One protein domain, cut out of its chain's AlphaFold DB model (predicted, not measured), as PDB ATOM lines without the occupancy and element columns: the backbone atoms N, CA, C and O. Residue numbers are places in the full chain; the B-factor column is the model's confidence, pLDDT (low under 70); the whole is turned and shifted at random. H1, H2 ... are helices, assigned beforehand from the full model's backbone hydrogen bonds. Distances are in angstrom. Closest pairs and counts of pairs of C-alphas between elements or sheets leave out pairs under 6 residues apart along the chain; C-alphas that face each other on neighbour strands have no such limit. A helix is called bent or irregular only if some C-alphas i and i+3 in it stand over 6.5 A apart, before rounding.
ATOM      1  N   LYS A   2      16.529  29.463 -51.305       69.56
ATOM      2  CA  LYS A   2      16.492  30.832 -50.709       69.56
ATOM      3  C   LYS A   2      17.047  30.922 -49.275       69.56
ATOM      4  O   LYS A   2      17.772  31.855 -48.963       69.56
ATOM      5  N   MET A   3      16.742  29.941 -48.423       69.69
ATOM      6  CA  MET A   3      17.242  29.907 -47.042       69.69
ATOM      7  C   MET A   3      18.723  29.508 -46.960       69.69
ATOM      8  O   MET A   3      19.447  30.033 -46.130       69.69
ATOM      9  N   GLU A   4      19.198  28.628 -47.844       70.94
ATOM     10  CA  GLU A   4      20.616  28.234 -47.902       70.94
ATOM     11  C   GLU A   4      21.501  29.383 -48.383       70.94
ATOM     12  O   GLU A   4      22.572  29.602 -47.824       70.94
ATOM     13  N   GLN A   5      21.021  30.156 -49.361       73.19
ATOM     14  CA  GLN A   5      21.677  31.383 -49.801       73.19
ATOM     15  C   GLN A   5      21.778  32.381 -48.638       73.19
ATOM     16  O   GLN A   5      22.858  32.876 -48.347       73.19
ATOM     17  N   LEU A   6      20.684  32.571 -47.891       75.31
ATOM     18  CA  LEU A   6      20.660  33.431 -46.705       75.31
ATOM     19  C   LEU A   6      21.637  32.953 -45.611       75.31
ATOM     20  O   LEU A   6      22.310  33.767 -44.982       75.31
ATOM     21  N   LEU A   7      21.740  31.634 -45.396       74.00
ATOM     22  CA  LEU A   7      22.711  31.041 -44.471       74.00
ATOM     23  C   LEU A   7      24.154  31.306 -44.910       74.00
ATOM     24  O   LEU A   7      25.014  31.559 -44.067       74.00
ATOM     25  N   SER A   8      24.420  31.243 -46.212       74.50
ATOM     26  CA  SER A   8      25.728  31.557 -46.782       74.50
ATOM     27  C   SER A   8      26.068  33.038 -46.603       74.50
ATOM     28  O   SER A   8      27.107  33.367 -46.032       74.50
ATOM     29  N   ASP A   9      25.166  33.934 -47.003       76.88
ATOM     30  CA  ASP A   9      25.387  35.383 -46.977       76.88
ATOM     31  C   ASP A   9      25.586  35.903 -45.542       76.88
ATOM     32  O   ASP A   9      26.496  36.691 -45.269       76.88
ATOM     33  N   PHE A  10      24.799  35.405 -44.582       77.00
ATOM     34  CA  PHE A  10      24.957  35.782 -43.176       77.00
ATOM     35  C   PHE A  10      26.213  35.168 -42.537       77.00
ATOM     36  O   PHE A  10      26.848  35.795 -41.688       77.00
ATOM     37  N   SER A  11      26.633  33.976 -42.976       73.88
ATOM     38  CA  SER A  11      27.916  33.401 -42.562       73.88
ATOM     39  C   SER A  11      29.089  34.273 -43.017       73.88
ATOM     40  O   SER A  11      29.998  34.526 -42.227       73.88
ATOM     41  N   ILE A  12      29.042  34.804 -44.245       78.00
ATOM     42  CA  ILE A  12      30.036  35.759 -44.761       78.00
ATOM     43  C   ILE A  12      30.039  37.040 -43.917       78.00
ATOM     44  O   ILE A  12      31.107  37.514 -43.530       78.00
ATOM     45  N   TYR A  13      28.862  37.563 -43.560       77.06
ATOM     46  CA  TYR A  13      28.757  38.724 -42.672       77.06
ATOM     47  C   TYR A  13      29.408  38.466 -41.303       77.06
ATOM     48  O   TYR A  13      30.171  39.297 -40.817       77.06
ATOM     49  N   ILE A  14      29.198  37.288 -40.707       75.12
ATOM     50  CA  ILE A  14      29.857  36.911 -39.447       75.12
ATOM     51  C   ILE A  14      31.368  36.740 -39.617       75.12
ATOM     52  O   ILE A  14      32.135  37.131 -38.742       75.12
ATOM     53  N   CYS A  15      31.838  36.211 -40.749       70.31
ATOM     54  CA  CYS A  15      33.274  36.203 -41.044       70.31
ATOM     55  C   CYS A  15      33.838  37.631 -41.031       70.31
ATOM     56  O   CYS A  15      34.895  37.877 -40.449       70.31
ATOM     57  N   ALA A  16      33.117  38.585 -41.626       71.25
ATOM     58  CA  ALA A  16      33.521  39.984 -41.636       71.25
ATOM     59  C   ALA A  16      33.549  40.580 -40.216       71.25
ATOM     60  O   ALA A  16      34.512  41.267 -39.872       71.25
ATOM     61  N   THR A  17      32.585  40.253 -39.346       69.44
ATOM     62  CA  THR A  17      32.588  40.709 -37.940       69.44
ATOM     63  C   THR A  17      33.663  40.046 -37.075       69.44
ATOM     64  O   THR A  17      34.028  40.600 -36.037       69.44
ATOM     65  N   LEU A  18      34.240  38.919 -37.508       70.31
ATOM     66  CA  LEU A  18      35.442  38.326 -36.905       70.31
ATOM     67  C   LEU A  18      36.744  39.006 -37.368       70.31
ATOM     68  O   LEU A  18      37.792  38.773 -36.771       70.31
ATOM     69  N   THR A  19      36.713  39.885 -38.375       72.62
ATOM     70  CA  THR A  19      37.919  40.586 -38.862       72.62
ATOM     71  C   THR A  19      38.539  41.501 -37.794       72.62
ATOM     72  O   THR A  19      39.746  41.409 -37.580       72.62
ATOM     73  N   PRO A  20      37.777  42.324 -37.041       67.19
ATOM     74  CA  PRO A  20      38.316  43.067 -35.899       67.19
ATOM     75  C   PRO A  20      38.906  42.163 -34.811       67.19
ATOM     76  O   PRO A  20      39.925  42.516 -34.223       67.19
ATOM     77  N   LEU A  21      38.309  40.986 -34.575       68.12
ATOM     78  CA  LEU A  21      38.841  39.993 -33.638       68.12
ATOM     79  C   LEU A  21      40.190  39.451 -34.125       68.12
ATOM     80  O   LEU A  21      41.136  39.375 -33.349       68.12
ATOM     81  N   LEU A  22      40.299  39.121 -35.412       68.62
ATOM     82  CA  LEU A  22      41.542  38.667 -36.026       68.62
ATOM     83  C   LEU A  22      42.628  39.749 -35.954       68.62
ATOM     84  O   LEU A  22      43.743  39.470 -35.516       68.62
ATOM     85  N   THR A  23      42.296  40.994 -36.304       70.31
ATOM     86  CA  THR A  23      43.205  42.144 -36.189       70.31
ATOM     87  C   THR A  23      43.648  42.357 -34.747       70.31
ATOM     88  O   THR A  23      44.830  42.583 -34.505       70.31
ATOM     89  N   ALA A  24      42.737  42.231 -33.780       67.00
ATOM     90  CA  ALA A  24      43.064  42.308 -32.364       67.00
ATOM     91  C   ALA A  24      44.034  41.198 -31.944       67.00
ATOM     92  O   ALA A  24      45.066  41.489 -31.346       67.00
ATOM     93  N   VAL A  25      43.762  39.944 -32.318       66.12
ATOM     94  CA  VAL A  25      44.643  38.801 -32.033       66.12
ATOM     95  C   VAL A  25      46.038  39.018 -32.633       66.12
ATOM     96  O   VAL A  25      47.039  38.820 -31.944       66.12
ATOM     97  N   ILE A  26      46.129  39.479 -33.885       69.75
ATOM     98  CA  ILE A  26      47.403  39.753 -34.571       69.75
ATOM     99  C   ILE A  26      48.144  40.941 -33.936       69.75
ATOM    100  O   ILE A  26      49.355  40.865 -33.706       69.75
ATOM    101  N   ALA A  27      47.441  42.033 -33.629       66.06
ATOM    102  CA  ALA A  27      48.021  43.215 -32.997       66.06
ATOM    103  C   ALA A  27      48.552  42.885 -31.598       66.06
ATOM    104  O   ALA A  27      49.681  43.242 -31.269       66.06
ATOM    105  N   THR A  28      47.793  42.121 -30.810       62.94
ATOM    106  CA  THR A  28      48.226  41.590 -29.515       62.94
ATOM    107  C   THR A  28      49.452  40.692 -29.665       62.94
ATOM    108  O   THR A  28      50.422  40.870 -28.930       62.94
ATOM    109  N   LYS A  29      49.453  39.763 -30.632       63.94
ATOM    110  CA  LYS A  29      50.606  38.888 -30.904       63.94
ATOM    111  C   LYS A  29      51.862  39.705 -31.224       63.94
ATOM    112  O   LYS A  29      52.928  39.413 -30.691       63.94
ATOM    113  N   THR A  30      51.730  40.750 -32.038       66.75
ATOM    114  CA  THR A  30      52.833  41.652 -32.406       66.75
ATOM    115  C   THR A  30      53.321  42.486 -31.216       66.75
ATOM    116  O   THR A  30      54.519  42.518 -30.944       66.75
ATOM    117  N   PHE A  31      52.406  43.114 -30.470       66.69
ATOM    118  CA  PHE A  31      52.728  43.944 -29.303       66.69
ATOM    119  C   PHE A  31      53.451  43.151 -28.214       66.69
ATOM    120  O   PHE A  31      54.422  43.628 -27.637       66.69
ATOM    121  N   LEU A  32      53.009  41.927 -27.944       61.84
ATOM    122  CA  LEU A  32      53.580  41.125 -26.870       61.84
ATOM    123  C   LEU A  32      54.879  40.415 -27.272       61.84
ATOM    124  O   LEU A  32      55.752  40.255 -26.430       61.84
ATOM    125  N   ARG A  33      55.091  40.098 -28.557       64.19
ATOM    126  CA  ARG A  33      56.437  39.745 -29.050       64.19
ATOM    127  C   ARG A  33      57.426  40.889 -28.847       64.19
ATOM    128  O   ARG A  33      58.550  40.664 -28.407       64.19
ATOM    129  N   PHE A  34      56.997  42.112 -29.150       63.91
ATOM    130  CA  PHE A  34      57.782  43.315 -28.889       63.91
ATOM    131  C   PHE A  34      58.018  43.514 -27.381       63.91
ATOM    132  O   PHE A  34      59.133  43.828 -26.969       63.91
ATOM    133  N   TYR A  35      57.009  43.243 -26.547       63.72
ATOM    134  CA  TYR A  35      57.123  43.243 -25.087       63.72
ATOM    135  C   TYR A  35      58.151  42.221 -24.580       63.72
ATOM    136  O   TYR A  35      59.053  42.605 -23.842       63.72
ATOM    137  N   ASP A  36      58.075  40.955 -25.003       61.03
ATOM    138  CA  ASP A  36      59.013  39.901 -24.594       61.03
ATOM    139  C   ASP A  36      60.452  40.232 -25.012       61.03
ATOM    140  O   ASP A  36      61.386  40.059 -24.224       61.03
ATOM    141  N   GLN A  37      60.643  40.789 -26.213       62.84
ATOM    142  CA  GLN A  37      61.954  41.251 -26.671       62.84
ATOM    143  C   GLN A  37      62.522  42.369 -25.785       62.84
ATOM    144  O   GLN A  37      63.702  42.328 -25.446       62.84
ATOM    145  N   ILE A  38      61.700  43.330 -25.355       59.97
ATOM    146  CA  ILE A  38      62.144  44.466 -24.529       59.97
ATOM    147  C   ILE A  38      62.342  44.076 -23.059       59.97
ATOM    148  O   ILE A  38      63.291  44.521 -22.412       59.97
ATOM    149  N   ILE A  39      61.454  43.248 -22.512       55.00
ATOM    150  CA  ILE A  39      61.380  42.950 -21.073       55.00
ATOM    151  C   ILE A  39      62.282  41.768 -20.692       55.00
ATOM    152  O   ILE A  39      62.656  41.643 -19.523       55.00
ATOM    153  N   SER A  40      62.723  40.941 -21.651       55.16
ATOM    154  CA  SER A  40      63.724  39.882 -21.416       55.16
ATOM    155  C   SER A  40      65.020  40.388 -20.751       55.16
ATOM    156  O   SER A  40      65.709  39.607 -20.094       55.16
ATOM    157  N   GLY A  41      65.301  41.696 -20.821       55.47
ATOM    158  CA  GLY A  41      66.410  42.349 -20.122       55.47
ATOM    159  C   GLY A  41      66.179  42.710 -18.644       55.47
ATOM    160  O   GLY A  41      67.148  43.038 -17.964       55.47
ATOM    161  N   VAL A  42      64.950  42.664 -18.101       57.47
ATOM    162  CA  VAL A  42      64.642  43.187 -16.748       57.47
ATOM    163  C   VAL A  42      63.741  42.234 -15.944       57.47
ATOM    164  O   VAL A  42      62.516  42.322 -15.966       57.47
ATOM    165  N   ARG A  43      64.352  41.333 -15.157       53.44
ATOM    166  CA  ARG A  43      63.642  40.309 -14.349       53.44
ATOM    167  C   ARG A  43      62.709  40.859 -13.257       53.44
ATOM    168  O   ARG A  43      61.726  40.198 -12.949       53.44
ATOM    169  N   GLN A  44      63.000  42.021 -12.663       51.06
ATOM    170  CA  GLN A  44      62.248  42.553 -11.506       51.06
ATOM    171  C   GLN A  44      61.004  43.381 -11.877       51.06
ATOM    172  O   GLN A  44      60.067  43.440 -11.090       51.06
ATOM    173  N   LEU A  45      60.948  43.977 -13.077       53.66
ATOM    174  CA  LEU A  45      59.760  44.703 -13.569       53.66
ATOM    175  C   LEU A  45      58.662  43.758 -14.091       53.66
ATOM    176  O   LEU A  45      57.527  44.172 -14.319       53.66
ATOM    177  N   LYS A  46      59.029  42.491 -14.303       54.66
ATOM    178  CA  LYS A  46      58.256  41.499 -15.039       54.66
ATOM    179  C   LYS A  46      56.932  41.144 -14.352       54.66
ATOM    180  O   LYS A  46      55.908  41.115 -15.013       54.66
ATOM    181  N   THR A  47      56.908  40.961 -13.034       56.22
ATOM    182  CA  THR A  47      55.711  40.460 -12.330       56.22
ATOM    183  C   THR A  47      54.579  41.489 -12.247       56.22
ATOM    184  O   THR A  47      53.455  41.189 -12.631       56.22
ATOM    185  N   HIS A  48      54.861  42.727 -11.829       56.25
ATOM    186  CA  HIS A  48      53.818  43.752 -11.688       56.25
ATOM    187  C   HIS A  48      53.268  44.253 -13.028       56.25
ATOM    188  O   HIS A  48      52.085  44.572 -13.127       56.25
ATOM    189  N   ILE A  49      54.103  44.331 -14.067       61.41
ATOM    190  CA  ILE A  49      53.653  44.755 -15.399       61.41
ATOM    191  C   ILE A  49      52.855  43.640 -16.081       61.41
ATOM    192  O   ILE A  49      51.851  43.937 -16.724       61.41
ATOM    193  N   GLU A  50      53.239  42.370 -15.905       60.59
ATOM    194  CA  GLU A  50      52.457  41.229 -16.398       60.59
ATOM    195  C   GLU A  50      51.030  41.221 -15.833       60.59
ATOM    196  O   GLU A  50      50.084  40.972 -16.581       60.59
ATOM    197  N   ASP A  51      50.855  41.549 -14.550       61.41
ATOM    198  CA  ASP A  51      49.536  41.600 -13.913       61.41
ATOM    199  C   ASP A  51      48.662  42.738 -14.474       61.41
ATOM    200  O   ASP A  51      47.493  42.521 -14.799       61.41
ATOM    201  N   TRP A  52      49.217  43.938 -14.677       66.69
ATOM    202  CA  TRP A  52      48.480  45.055 -15.287       66.69
ATOM    203  C   TRP A  52      48.152  44.817 -16.763       66.69
ATOM    204  O   TRP A  52      47.048  45.140 -17.207       66.69
ATOM    205  N   ILE A  53      49.070  44.209 -17.516       66.75
ATOM    206  CA  ILE A  53      48.815  43.771 -18.893       66.75
ATOM    207  C   ILE A  53      47.689  42.742 -18.907       66.75
ATOM    208  O   ILE A  53      46.791  42.847 -19.737       66.75
ATOM    209  N   LEU A  54      47.683  41.791 -17.971       64.00
ATOM    210  CA  LEU A  54      46.625  40.795 -17.865       64.00
ATOM    211  C   LEU A  54      45.265  41.436 -17.562       64.00
ATOM    212  O   LEU A  54      44.269  41.036 -18.162       64.00
ATOM    213  N   VAL A  55      45.204  42.442 -16.685       67.88
ATOM    214  CA  VAL A  55      43.962  43.174 -16.371       67.88
ATOM    215  C   VAL A  55      43.462  43.968 -17.578       67.88
ATOM    216  O   VAL A  55      42.294  43.841 -17.956       67.88
ATOM    217  N   LEU A  56      44.336  44.744 -18.225       70.44
ATOM    218  CA  LEU A  56      44.002  45.493 -19.442       70.44
ATOM    219  C   LEU A  56      43.541  44.552 -20.556       70.44
ATOM    220  O   LEU A  56      42.553  44.827 -21.234       70.44
ATOM    221  N   PHE A  57      44.204  43.408 -20.698       68.31
ATOM    222  CA  PHE A  57      43.877  42.410 -21.703       68.31
ATOM    223  C   PHE A  57      42.574  41.671 -21.399       68.31
ATOM    224  O   PHE A  57      41.771  41.465 -22.297       68.31
ATOM    225  N   THR A  58      42.313  41.322 -20.139       68.19
ATOM    226  CA  THR A  58      41.036  40.713 -19.728       68.19
ATOM    227  C   THR A  58      39.883  41.686 -19.967       68.19
ATOM    228  O   THR A  58      38.832  41.289 -20.464       68.19
ATOM    229  N   THR A  59      40.100  42.974 -19.698       70.56
ATOM    230  CA  THR A  59      39.129  44.042 -19.979       70.56
ATOM    231  C   THR A  59      38.906  44.204 -21.484       70.56
ATOM    232  O   THR A  59      37.768  44.263 -21.941       70.56
ATOM    233  N   PHE A  60      39.979  44.193 -22.279       73.06
ATOM    234  CA  PHE A  60      39.898  44.199 -23.738       73.06
ATOM    235  C   PHE A  60      39.134  42.978 -24.271       73.06
ATOM    236  O   PHE A  60      38.252  43.115 -25.116       73.06
ATOM    237  N   TRP A  61      39.414  41.790 -23.735       71.25
ATOM    238  CA  TRP A  61      38.748  40.543 -24.101       71.25
ATOM    239  C   TRP A  61      37.244  40.604 -23.793       71.25
ATOM    240  O   TRP A  61      36.410  40.297 -24.645       71.25
ATOM    241  N   LEU A  62      36.882  41.110 -22.613       69.19
ATOM    242  CA  LEU A  62      35.494  41.326 -22.205       69.19
ATOM    243  C   LEU A  62      34.735  42.298 -23.109       69.19
ATOM    244  O   LEU A  62      33.545  42.097 -23.318       69.19
ATOM    245  N   VAL A  63      35.379  43.331 -23.649       71.75
ATOM    246  CA  VAL A  63      34.698  44.345 -24.471       71.75
ATOM    247  C   VAL A  63      34.662  43.947 -25.947       71.75
ATOM    248  O   VAL A  63      33.610  44.014 -26.578       71.75
ATOM    249  N   PHE A  64      35.789  43.498 -26.497       69.94
ATOM    250  CA  PHE A  64      35.952  43.310 -27.940       69.94
ATOM    251  C   PHE A  64      35.776  41.865 -28.408       69.94
ATOM    252  O   PHE A  64      35.480  41.652 -29.580       69.94
ATOM    253  N   VAL A  65      35.922  40.870 -27.527       71.75
ATOM    254  CA  VAL A  65      35.749  39.449 -27.888       71.75
ATOM    255  C   VAL A  65      34.353  38.947 -27.526       71.75
ATOM    256  O   VAL A  65      33.773  38.175 -28.285       71.75
ATOM    257  N   SER A  66      33.765  39.422 -26.423       74.50
ATOM    258  CA  SER A  66      32.446  38.954 -25.966       74.50
ATOM    259  C   SER A  66      31.305  39.275 -26.941       74.50
ATOM    260  O   SER A  66      30.430  38.437 -27.147       74.50
ATOM    261  N   GLN A  67      31.324  40.452 -27.576       77.62
ATOM    262  CA  GLN A  67      30.291  40.895 -28.518       77.62
ATOM    263  C   GLN A  67      30.258  40.044 -29.803       77.62
ATOM    264  O   GLN A  67      29.209  39.458 -30.095       77.62
ATOM    265  N   PRO A  68      31.369  39.883 -30.560       78.81
ATOM    266  CA  PRO A  68      31.377  38.991 -31.718       78.81
ATOM    267  C   PRO A  68      31.148  37.531 -31.317       78.81
ATOM    268  O   PRO A  68      30.501  36.793 -32.059       78.81
ATOM    269  N   TYR A  69      31.602  37.116 -30.131       81.88
ATOM    270  CA  TYR A  69      31.310  35.785 -29.605       81.88
ATOM    271  C   TYR A  69      29.805  35.570 -29.387       81.88
ATOM    272  O   TYR A  69      29.266  34.569 -29.852       81.88
ATOM    273  N   ALA A  70      29.098  36.517 -28.762       84.62
ATOM    274  CA  ALA A  70      27.652  36.433 -28.556       84.62
ATOM    275  C   ALA A  70      26.886  36.338 -29.888       84.62
ATOM    276  O   ALA A  70      25.981  35.511 -30.019       84.62
ATOM    277  N   LEU A  71      27.292  37.110 -30.902       86.56
ATOM    278  CA  LEU A  71      26.735  37.002 -32.256       86.56
ATOM    279  C   LEU A  71      26.976  35.616 -32.869       86.56
ATOM    280  O   LEU A  71      26.056  35.029 -33.439       86.56
ATOM    281  N   CYS A  72      28.179  35.060 -32.709       87.38
ATOM    282  CA  CYS A  72      28.496  33.710 -33.168       87.38
ATOM    283  C   CYS A  72      27.657  32.644 -32.445       87.38
ATOM    284  O   CYS A  72      27.174  31.718 -33.092       87.38
ATOM    285  N   VAL A  73      27.413  32.788 -31.135       88.94
ATOM    286  CA  VAL A  73      26.532  31.886 -30.369       88.94
ATOM    287  C   VAL A  73      25.104  31.930 -30.908       88.94
ATOM    288  O   VAL A  73      24.524  30.874 -31.169       88.94
ATOM    289  N   LEU A  74      24.543  33.129 -31.093       89.50
ATOM    290  CA  LEU A  74      23.189  33.300 -31.629       89.50
ATOM    291  C   LEU A  74      23.071  32.690 -33.025       89.50
ATOM    292  O   LEU A  74      22.131  31.951 -33.309       89.50
ATOM    293  N   TRP A  75      24.064  32.932 -33.878       90.06
ATOM    294  CA  TRP A  75      24.093  32.354 -35.212       90.06
ATOM    295  C   TRP A  75      24.190  30.834 -35.204       90.06
ATOM    296  O   TRP A  75      23.438  30.148 -35.895       90.06
ATOM    297  N   ARG A  76      25.082  30.295 -34.375       90.06
ATOM    298  CA  ARG A  76      25.240  28.859 -34.174       90.06
ATOM    299  C   ARG A  76      23.931  28.210 -33.729       90.06
ATOM    300  O   ARG A  76      23.590  27.132 -34.214       90.06
ATOM    301  N   TRP A  77      23.179  28.870 -32.848       91.06
ATOM    302  CA  TRP A  77      21.840  28.443 -32.440       91.06
ATOM    303  C   TRP A  77      20.850  28.430 -33.605       91.06
ATOM    304  O   TRP A  77      20.151  27.432 -33.785       91.06
ATOM    305  N   SER A  78      20.830  29.477 -34.431       90.88
ATOM    306  CA  SER A  78      19.985  29.542 -35.630       90.88
ATOM    307  C   SER A  78      20.292  28.408 -36.612       90.88
ATOM    308  O   SER A  78      19.374  27.729 -37.075       90.88
ATOM    309  N   VAL A  79      21.575  28.140 -36.880       90.94
ATOM    310  CA  VAL A  79      22.006  27.026 -37.743       90.94
ATOM    311  C   VAL A  79      21.610  25.683 -37.135       90.94
ATOM    312  O   VAL A  79      21.046  24.840 -37.828       90.94
ATOM    313  N   LYS A  80      21.837  25.484 -35.831       91.12
ATOM    314  CA  LYS A  80      21.433  24.262 -35.124       91.12
ATOM    315  C   LYS A  80      19.931  24.005 -35.248       91.12
ATOM    316  O   LYS A  80      19.517  22.879 -35.514       91.12
ATOM    317  N   TRP A  81      19.118  25.039 -35.053       90.88
ATOM    318  CA  TRP A  81      17.666  24.931 -35.147       90.88
ATOM    319  C   TRP A  81      17.219  24.592 -36.572       90.88
ATOM    320  O   TRP A  81      16.434  23.665 -36.762       90.88
ATOM    321  N   TYR A  82      17.808  25.249 -37.576       90.44
ATOM    322  CA  TYR A  82      17.607  24.921 -38.986       90.44
ATOM    323  C   TYR A  82      17.944  23.454 -39.302       90.44
ATOM    324  O   TYR A  82      17.128  22.747 -39.893       90.44
ATOM    325  N   MET A  83      19.106  22.964 -38.853       91.38
ATOM    326  CA  MET A  83      19.524  21.577 -39.093       91.38
ATOM    327  C   MET A  83      18.548  20.567 -38.484       91.38
ATOM    328  O   MET A  83      18.199  19.585 -39.141       91.38
ATOM    329  N   LYS A  84      18.049  20.830 -37.269       89.38
ATOM    330  CA  LYS A  84      17.047  19.973 -36.620       89.38
ATOM    331  C   LYS A  84      15.711  19.954 -37.358       89.38
ATOM    332  O   LYS A  84      15.095  18.898 -37.450       89.38
ATOM    333  N   ILE A  85      15.271  21.089 -37.903       89.56
ATOM    334  CA  ILE A  85      14.036  21.163 -38.699       89.56
ATOM    335  C   ILE A  85      14.176  20.367 -39.996       89.56
ATOM    336  O   ILE A  85      13.268  19.628 -40.365       89.56
ATOM    337  N   CYS A  86      15.306  20.503 -40.690       87.19
ATOM    338  CA  CYS A  86      15.491  19.881 -41.999       87.19
ATOM    339  C   CYS A  86      15.789  18.378 -41.938       87.19
ATOM    340  O   CYS A  86      15.416  17.658 -42.861       87.19
ATOM    341  N   TYR A  87      16.476  17.903 -40.895       84.06
ATOM    342  CA  TYR A  87      17.033  16.541 -40.862       84.06
ATOM    343  C   TYR A  87      16.688  15.746 -39.591       84.06
ATOM    344  O   TYR A  87      17.168  14.622 -39.419       84.06
ATOM    345  N   GLY A  88      15.856  16.296 -38.704       85.75
ATOM    346  CA  GLY A  88      15.399  15.616 -37.493       85.75
ATOM    347  C   GLY A  88      16.544  15.257 -36.544       85.75
ATOM    348  O   GLY A  88      17.450  16.052 -36.312       85.75
ATOM    349  N   GLU A  89      16.513  14.044 -35.985       79.94
ATOM    350  CA  GLU A  89      17.506  13.581 -34.999       79.94
ATOM    351  C   GLU A  89      18.890  13.280 -35.594       79.94
ATOM    352  O   GLU A  89      19.881  13.265 -34.868       79.94
ATOM    353  N   LEU A  90      18.969  13.046 -36.908       80.00
ATOM    354  CA  LEU A  90      20.230  12.806 -37.617       80.00
ATOM    355  C   LEU A  90      20.890  14.107 -38.102       80.00
ATOM    356  O   LEU A  90      21.985  14.056 -38.668       80.00
ATOM    357  N   GLY A  91      20.238  15.254 -37.895       82.88
ATOM    358  CA  GLY A  91      20.801  16.578 -38.118       82.88
ATOM    359  C   GLY A  91      21.126  17.273 -36.814       82.88
ATOM    360  O   GLY A  91      20.229  17.690 -36.086       82.88
ATOM    361  N   ASP A  92      22.410  17.478 -36.547       89.12
ATOM    362  CA  ASP A  92      22.834  18.394 -35.495       89.12
ATOM    363  C   ASP A  92      24.133  19.080 -35.899       89.12
ATOM    364  O   ASP A  92      24.882  18.616 -36.759       89.12
ATOM    365  N   ILE A  93      24.401  20.203 -35.260       91.25
ATOM    366  CA  ILE A  93      25.690  20.859 -35.351       91.25
ATOM    367  C   ILE A  93      26.711  20.074 -34.517       91.25
ATOM    368  O   ILE A  93      26.402  19.605 -33.419       91.25
ATOM    369  N   THR A  94      27.933  19.907 -35.019       89.62
ATOM    370  CA  THR A  94      28.965  19.119 -34.326       89.62
ATOM    371  C   THR A  94      29.340  19.737 -32.982       89.62
ATOM    372  O   THR A  94      29.333  20.961 -32.837       89.62
TER     373      THR A  94
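This is residues 2 to 94 of the 681 residues of the protein "O-acyltransferase WSD" of Folsomia candida (UniProt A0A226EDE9). This is a long, thin helical hairpin: the longest helix, H3, makes one side, and two shorter helices, H1 and H2, set nearly end to end, make the other side and run back along it, with few contacts between the sides. The turn from H2 to H3, residues 40 to 45, sticks out at one end of the rod; at the other end H3 kinks near residue 84, its residues 85 to 90 stick out, and the short tail after them folds back. The printed part has 93 residues, with three named helices in the order H1, H2, H3 and no named strand, and its class is all helix. The whole is extended, with a radius of gyration of the C-alphas of 19.8 A and spans of 60 by 23 by 20 A.

Find C-alpha 46 at (58.256, 41.499, -15.039); from there H3, residues 46 to 90, runs 52.7 A to C-alpha 90 at (20.230, 12.806, -37.617). H3 is irregular: its C-alphas 86 and 89 are 9.6 A apart, and its line is a rough one. Go back to C-alpha 2 at (16.492, 30.832, -50.709), where H1, residues 2 to 17, begins and runs 22.8 A. After Leu 18, H2, residues 19 to 39, runs 29.5 A.

Begin at H3, which touches both other helices. Look at Leu 21 and Val 65, whose C-alphas, 6.6 A apart, are the closest of H2 and H3. These two helices touch and form a helical hairpin, running opposite ways at a shallow tilt of 27 degrees. H1 touches H3 with residues 68 to 79 of H3 alone; the closest C-alphas, those of Thr 17 and Pro 68, are 6.6 A apart. H1 and H3 run opposite ways at a shallow tilt of 3 degrees. H1 and H2 meet only through their link. In H1 and H2 every backbone O i to N i+4 pair is within hydrogen-bond range, and in H3 36 of 41 are.

The two C-alphas farthest apart are those of Lys 2 and Gln 44, at 61.4 A, while those of Lys 2 and Thr 94 are 23.7 A apart. Without the residues that stand free, 40 to 45 and 85 to 90, the body spans 54 by 20 by 17 A. The printed part has no cut; the link from H1 to H2 is tight and that from H2 to H3 is short. Read the B-factor column for the model's confidence: the mean pLDDT of the printed part is 72.9, and 42 residues are under 70, among them residues 24 to 55.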